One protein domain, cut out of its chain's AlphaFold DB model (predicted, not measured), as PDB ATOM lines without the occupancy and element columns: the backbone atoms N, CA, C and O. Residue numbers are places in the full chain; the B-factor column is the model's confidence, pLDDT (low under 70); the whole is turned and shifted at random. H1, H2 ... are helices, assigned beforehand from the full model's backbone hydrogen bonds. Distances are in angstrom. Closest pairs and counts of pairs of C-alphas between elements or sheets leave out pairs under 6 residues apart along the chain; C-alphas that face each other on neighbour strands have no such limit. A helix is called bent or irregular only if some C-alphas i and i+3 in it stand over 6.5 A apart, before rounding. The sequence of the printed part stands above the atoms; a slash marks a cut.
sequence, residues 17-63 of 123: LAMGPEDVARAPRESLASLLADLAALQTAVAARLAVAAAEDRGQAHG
ATOM      1  N   LEU A  17      18.939 -26.276 -81.611       57.47
ATOM      2  CA  LEU A  17      20.234 -26.645 -82.194       57.47
ATOM      3  C   LEU A  17      20.200 -26.959 -83.705       57.47
ATOM      4  O   LEU A  17      21.254 -27.086 -84.314       57.47
ATOM      5  N   ALA A  18      19.018 -27.104 -84.307       65.62
ATOM      6  CA  ALA A  18      18.820 -27.340 -85.738       65.62
ATOM      7  C   ALA A  18      18.523 -26.052 -86.527       65.62
ATOM      8  O   ALA A  18      18.214 -26.134 -87.714       65.62
ATOM      9  N   MET A  19      18.570 -24.879 -85.879       70.12
ATOM     10  CA  MET A  19      18.463 -23.594 -86.572       70.12
ATOM     11  C   MET A  19      19.813 -23.192 -87.157       70.12
ATOM     12  O   MET A  19      20.821 -23.153 -86.448       70.12
ATOM     13  N   GLY A  20      19.817 -22.872 -88.448       79.81
ATOM     14  CA  GLY A  20      20.973 -22.310 -89.134       79.81
ATOM     15  C   GLY A  20      21.008 -20.777 -89.070       79.81
ATOM     16  O   GLY A  20      20.031 -20.139 -88.673       79.81
ATOM     17  N   PRO A  21      22.107 -20.150 -89.523       81.88
ATOM     18  CA  PRO A  21      22.225 -18.690 -89.596       81.88
ATOM     19  C   PRO A  21      21.117 -18.030 -90.431       81.88
ATOM     20  O   PRO A  21      20.662 -16.934 -90.111       81.88
ATOM     21  N   GLU A  22      20.644 -18.712 -91.478       83.69
ATOM     22  CA  GLU A  22      19.544 -18.221 -92.311       83.69
ATOM     23  C   GLU A  22      18.195 -18.190 -91.585       83.69
ATOM     24  O   GLU A  22      17.362 -17.334 -91.874       83.69
ATOM     25  N   ASP A  23      17.971 -19.098 -90.634       82.88
ATOM     26  CA  ASP A  23      16.743 -19.120 -89.837       82.88
ATOM     27  C   ASP A  23      16.726 -17.948 -88.848       82.88
ATOM     28  O   ASP A  23      15.690 -17.317 -88.650       82.88
ATOM     29  N   VAL A  24      17.893 -17.590 -88.298       84.44
ATOM     30  CA  VAL A  24      18.061 -16.411 -87.431       84.44
ATOM     31  C   VAL A  24      17.774 -15.119 -88.200       84.44
ATOM     32  O   VAL A  24      17.116 -14.230 -87.670       84.44
ATOM     33  N   ALA A  25      18.212 -15.027 -89.460       84.75
ATOM     34  CA  ALA A  25      17.961 -13.857 -90.302       84.75
ATOM     35  C   ALA A  25      16.469 -13.646 -90.631       84.75
ATOM     36  O   ALA A  25      16.053 -12.518 -90.884       84.75
ATOM     37  N   ARG A  26      15.665 -14.719 -90.626       85.00
ATOM     38  CA  ARG A  26      14.215 -14.682 -90.892       85.00
ATOM     39  C   ARG A  26      13.368 -14.599 -89.614       85.00
ATOM     40  O   ARG A  26      12.152 -14.445 -89.710       85.00
ATOM     41  N   ALA A  27      13.978 -14.723 -88.437       83.25
ATOM     42  CA  ALA A  27      13.265 -14.751 -87.167       83.25
ATOM     43  C   ALA A  27      12.756 -13.351 -86.753       83.25
ATOM     44  O   ALA A  27      13.450 -12.351 -86.964       83.25
ATOM     45  N   PRO A  28      11.578 -13.252 -86.108       85.69
ATOM     46  CA  PRO A  28      11.081 -11.996 -85.547       85.69
ATOM     47  C   PRO A  28      12.047 -11.414 -84.510       85.69
ATOM     48  O   PRO A  28      12.579 -12.150 -83.671       85.69
ATOM     49  N   ARG A  29      12.241 -10.089 -84.509       83.12
ATOM     50  CA  ARG A  29      13.213  -9.398 -83.640       83.12
ATOM     51  C   ARG A  29      12.967  -9.665 -82.155       83.12
ATOM     52  O   ARG A  29      13.912  -9.791 -81.380       83.12
ATOM     53  N   GLU A  30      11.705  -9.791 -81.770       82.12
ATOM     54  CA  GLU A  30      11.254 -10.039 -80.401       82.12
ATOM     55  C   GLU A  30      11.682 -11.431 -79.908       82.12
ATOM     56  O   GLU A  30      11.922 -11.625 -78.717       82.12
ATOM     57  N   SER A  31      11.841 -12.391 -80.826       81.44
ATOM     58  CA  SER A  31      12.287 -13.758 -80.527       81.44
ATOM     59  C   SER A  31      13.812 -13.902 -80.439       81.44
ATOM     60  O   SER A  31      14.311 -14.882 -79.886       81.44
ATOM     61  N   LEU A  32      14.574 -12.921 -80.938       85.00
ATOM     62  CA  LEU A  32      16.039 -12.979 -80.942       85.00
ATOM     63  C   LEU A  32      16.630 -12.826 -79.538       85.00
ATOM     64  O   LEU A  32      17.642 -13.450 -79.231       85.00
ATOM     65  N   ALA A  33      16.003 -12.024 -78.671       86.69
ATOM     66  CA  ALA A  33      16.488 -11.811 -77.308       86.69
ATOM     67  C   ALA A  33      16.404 -13.090 -76.460       86.69
ATOM     68  O   ALA A  33      17.364 -13.440 -75.773       86.69
ATOM     69  N   SER A  34      15.284 -13.815 -76.543       82.62
ATOM     70  CA  SER A  34      15.136 -15.108 -75.865       82.62
ATOM     71  C   SER A  34      16.077 -16.153 -76.463       82.62
ATOM     72  O   SER A  34      16.780 -16.827 -75.716       82.62
ATOM     73  N   LEU A  35      16.197 -16.197 -77.795       84.62
ATOM     74  CA  LEU A  35      17.140 -17.080 -78.478       84.62
ATOM     75  C   LEU A  35      18.595 -16.852 -78.036       84.62
ATOM     76  O   LEU A  35      19.316 -17.816 -77.782       84.62
ATOM     77  N   LEU A  36      19.033 -15.597 -77.909       89.50
ATOM     78  CA  LEU A  36      20.377 -15.274 -77.420       89.50
ATOM     79  C   LEU A  36      20.602 -15.766 -75.986       89.50
ATOM     80  O   LEU A  36      21.658 -16.332 -75.699       89.50
ATOM     81  N   ALA A  37      19.622 -15.590 -75.096       87.25
ATOM     82  CA  ALA A  37      19.715 -16.070 -73.718       87.25
ATOM     83  C   ALA A  37      19.826 -17.604 -73.654       87.25
ATOM     84  O   ALA A  37      20.661 -18.141 -72.924       87.25
ATOM     85  N   ASP A  38      19.038 -18.305 -74.468       84.31
ATOM     86  CA  ASP A  38      19.076 -19.763 -74.567       84.31
ATOM     87  C   ASP A  38      20.434 -20.273 -75.081       84.31
ATOM     88  O   ASP A  38      20.991 -21.236 -74.544       84.31
ATOM     89  N   LEU A  39      21.002 -19.607 -76.092       89.06
ATOM     90  CA  LEU A  39      22.329 -19.932 -76.619       89.06
ATOM     91  C   LEU A  39      23.425 -19.700 -75.576       89.06
ATOM     92  O   LEU A  39      24.292 -20.557 -75.410       89.06
ATOM     93  N   ALA A  40      23.369 -18.591 -74.838       90.44
ATOM     94  CA  ALA A  40      24.329 -18.299 -73.775       90.44
ATOM     95  C   ALA A  40      24.272 -19.345 -72.646       90.44
ATOM     96  O   ALA A  40      25.313 -19.789 -72.151       90.44
ATOM     97  N   ALA A  41      23.070 -19.791 -72.267       86.31
ATOM     98  CA  ALA A  41      22.893 -20.849 -71.276       86.31
ATOM     99  C   ALA A  41      23.518 -22.176 -71.743       86.31
ATOM    100  O   ALA A  41      24.259 -22.813 -70.992       86.31
ATOM    101  N   LEU A  42      23.287 -22.562 -73.003       87.06
ATOM    102  CA  LEU A  42      23.884 -23.761 -73.598       87.06
ATOM    103  C   LEU A  42      25.410 -23.665 -73.687       87.06
ATOM    104  O   LEU A  42      26.104 -24.599 -73.282       87.06
ATOM    105  N   GLN A  43      25.943 -22.534 -74.157       91.00
ATOM    106  CA  GLN A  43      27.386 -22.283 -74.210       91.00
ATOM    107  C   GLN A  43      28.022 -22.411 -72.823       91.00
ATOM    108  O   GLN A  43      29.051 -23.070 -72.674       91.00
ATOM    109  N   THR A  44      27.379 -21.847 -71.800       91.44
ATOM    110  CA  THR A  44      27.857 -21.913 -70.414       91.44
ATOM    111  C   THR A  44      27.838 -23.343 -69.878       91.44
ATOM    112  O   THR A  44      28.809 -23.779 -69.265       91.44
ATOM    113  N   ALA A  45      26.776 -24.110 -70.141       87.25
ATOM    114  CA  ALA A  45      26.683 -25.506 -69.716       87.25
ATOM    115  C   ALA A  45      27.762 -26.389 -70.371       87.25
ATOM    116  O   ALA A  45      28.394 -27.208 -69.697       87.25
ATOM    117  N   VAL A  46      28.018 -26.194 -71.670       88.62
ATOM    118  CA  VAL A  46      29.096 -26.888 -72.391       88.62
ATOM    119  C   VAL A  46      30.459 -26.499 -71.825       88.62
ATOM    120  O   VAL A  46      31.259 -27.379 -71.505       88.62
ATOM    121  N   ALA A  47      30.713 -25.202 -71.637       91.56
ATOM    122  CA  ALA A  47      31.962 -24.706 -71.066       91.56
ATOM    123  C   ALA A  47      32.207 -25.264 -69.656       91.56
ATOM    124  O   ALA A  47      33.312 -25.717 -69.362       91.56
ATOM    125  N   ALA A  48      31.177 -25.309 -68.808       87.94
ATOM    126  CA  ALA A  48      31.263 -25.896 -67.475       87.94
ATOM    127  C   ALA A  48      31.627 -27.387 -67.532       87.94
ATOM    128  O   ALA A  48      32.517 -27.833 -66.809       87.94
ATOM    129  N   ARG A  49      31.007 -28.162 -68.432       85.12
ATOM    130  CA  ARG A  49      31.317 -29.589 -68.589       85.12
ATOM    131  C   ARG A  49      32.742 -29.823 -69.096       85.12
ATOM    132  O   ARG A  49      33.422 -30.710 -68.588       85.12
ATOM    133  N   LEU A  50      33.210 -29.011 -70.044       88.06
ATOM    134  CA  LEU A  50      34.596 -29.055 -70.517       88.06
ATOM    135  C   LEU A  50      35.586 -28.664 -69.412       88.06
ATOM    136  O   LEU A  50      36.636 -29.287 -69.282       88.06
ATOM    137  N   ALA A  51      35.249 -27.673 -68.585       86.12
ATOM    138  CA  ALA A  51      36.080 -27.258 -67.460       86.12
ATOM    139  C   ALA A  51      36.188 -28.351 -66.384       86.12
ATOM    140  O   ALA A  51      37.277 -28.554 -65.847       86.12
ATOM    141  N   VAL A  52      35.095 -29.075 -66.108       80.19
ATOM    142  CA  VAL A  52      35.095 -30.246 -65.215       80.19
ATOM    143  C   VAL A  52      35.954 -31.366 -65.797       80.19
ATOM    144  O   VAL A  52      36.849 -31.831 -65.103       80.19
ATOM    145  N   ALA A  53      35.781 -31.729 -67.071       71.19
ATOM    146  CA  ALA A  53      36.618 -32.744 -67.718       71.19
ATOM    147  C   ALA A  53      38.111 -32.360 -67.691       71.19
ATOM    148  O   ALA A  53      38.963 -33.159 -67.319       71.19
ATOM    149  N   ALA A  54      38.440 -31.093 -67.961       67.88
ATOM    150  CA  ALA A  54      39.809 -30.594 -67.853       67.88
ATOM    151  C   ALA A  54      40.333 -30.572 -66.403       67.88
ATOM    152  O   ALA A  54      41.544 -30.602 -66.175       67.88
ATOM    153  N   ALA A  55      39.460 -30.451 -65.402       61.91
ATOM    154  CA  ALA A  55      39.828 -30.586 -63.993       61.91
ATOM    155  C   ALA A  55      40.025 -32.058 -63.600       61.91
ATOM    156  O   ALA A  55      40.946 -32.351 -62.842       61.91
ATOM    157  N   GLU A  56      39.233 -32.977 -64.150       62.81
ATOM    158  CA  GLU A  56      39.382 -34.424 -63.982       62.81
ATOM    159  C   GLU A  56      40.673 -34.931 -64.633       62.81
ATOM    160  O   GLU A  56      41.441 -35.622 -63.970       62.81
ATOM    161  N   ASP A  57      40.991 -34.502 -65.856       58.38
ATOM    162  CA  ASP A  57      42.254 -34.826 -66.534       58.38
ATOM    163  C   ASP A  57      43.464 -34.288 -65.755       58.38
ATOM    164  O   ASP A  57      44.469 -34.979 -65.561       58.38
ATOM    165  N   ARG A  58      43.366 -33.063 -65.218       55.16
ATOM    166  CA  ARG A  58      44.405 -32.496 -64.336       55.16
ATOM    167  C   ARG A  58      44.481 -33.216 -62.985       55.16
ATOM    168  O   ARG A  58      45.577 -33.390 -62.449       55.16
ATOM    169  N   GLY A  59      43.349 -33.671 -62.454       47.25
ATOM    170  CA  GLY A  59      43.248 -34.466 -61.228       47.25
ATOM    171  C   GLY A  59      43.778 -35.893 -61.386       47.25
ATOM    172  O   GLY A  59      44.307 -36.460 -60.429       47.25
ATOM    173  N   GLN A  60      43.717 -36.452 -62.595       49.62
ATOM    174  CA  GLN A  60      44.312 -37.738 -62.963       49.62
ATOM    175  C   GLN A  60      45.819 -37.604 -63.204       49.62
ATOM    176  O   GLN A  60      46.588 -38.438 -62.725       49.62
ATOM    177  N   ALA A  61      46.271 -36.500 -63.813       50.91
ATOM    178  CA  ALA A  61      47.697 -36.194 -63.952       50.91
ATOM    179  C   ALA A  61      48.412 -36.052 -62.592       50.91
ATOM    180  O   ALA A  61      49.618 -36.279 -62.501       50.91
ATOM    181  N   HIS A  62      47.680 -35.719 -61.523       50.16
ATOM    182  CA  HIS A  62      48.195 -35.659 -60.155       50.16
ATOM    183  C   HIS A  62      47.231 -36.296 -59.142       50.16
ATOM    184  O   HIS A  62      46.896 -35.668 -58.144       50.16
ATOM    185  N   GLY A  63      46.880 -37.576 -59.338       52.28
ATOM    186  CA  GLY A  63      46.078 -38.433 -58.440       52.28
ATOM    187  C   GLY A  63      45.498 -37.768 -57.179       52.28
ATOM    188  O   GLY A  63      46.145 -37.714 -56.141       52.28
TER     189      GLY A  63
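What this domain is: This is residues 17 to 63 of the 123 residues of a protein of Candidatus Eisenbacteria bacterium RBG_16_71_46 (UniProt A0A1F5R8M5). A single long helix, H2, makes the length of this rod, and a short helix, H1, folds back beside its beginning as a small hook. The hook is loose, with one pair of C-alphas near enough to link the two helices, and residues 43 to 63, of which 43 to 61 belong to H2, stick out free at the other end. The printed part has 47 residues, with two named helices in the order H1, H2 and no named strand; the class is all helix. The whole is extended, with a radius of gyration of the C-alphas of 16.6 A, and spans 52 by 16 by 10 A.

Where its parts are: Begin at Leu 17 and go on to C-alpha 21 at (22.225, -18.690, -89.596), where H1 starts; it covers residues 21 to 26 and is 9.1 A long. Then find C-alpha 29 at (13.213, -9.398, -83.640); from there H2, residues 29 to 61, runs 47.9 A to C-alpha 61 at (47.697, -36.194, -63.952). H2 is neither bent nor irregular, but only just: C-alphas 30 and 33 are 6.3 A apart.

How they stand to each other: Look between H1 and H2 for their closest C-alphas, those of Val 24 and Leu 32, 7.6 A apart; the helices are close but not clearly touching. Their lines stand at a shallow tilt of 22 degrees, and they run opposite ways. In H1 every O i to N i+4 pair is within hydrogen-bond range; in H2, 27 of 29 are.

The domain as a whole: The C-alphas farthest apart are those of Pro 28 and Gly 63, at 51.6 A. The printed part has no cut, and the link from H1 to H2 is tight, with 2 residues between them. Residues 18 to 23, of which 21 to 23 belong to H1, also stand free. Mean pLDDT of the printed part is 77.6; residues 17 to 18 and 54 to 63 are under 70.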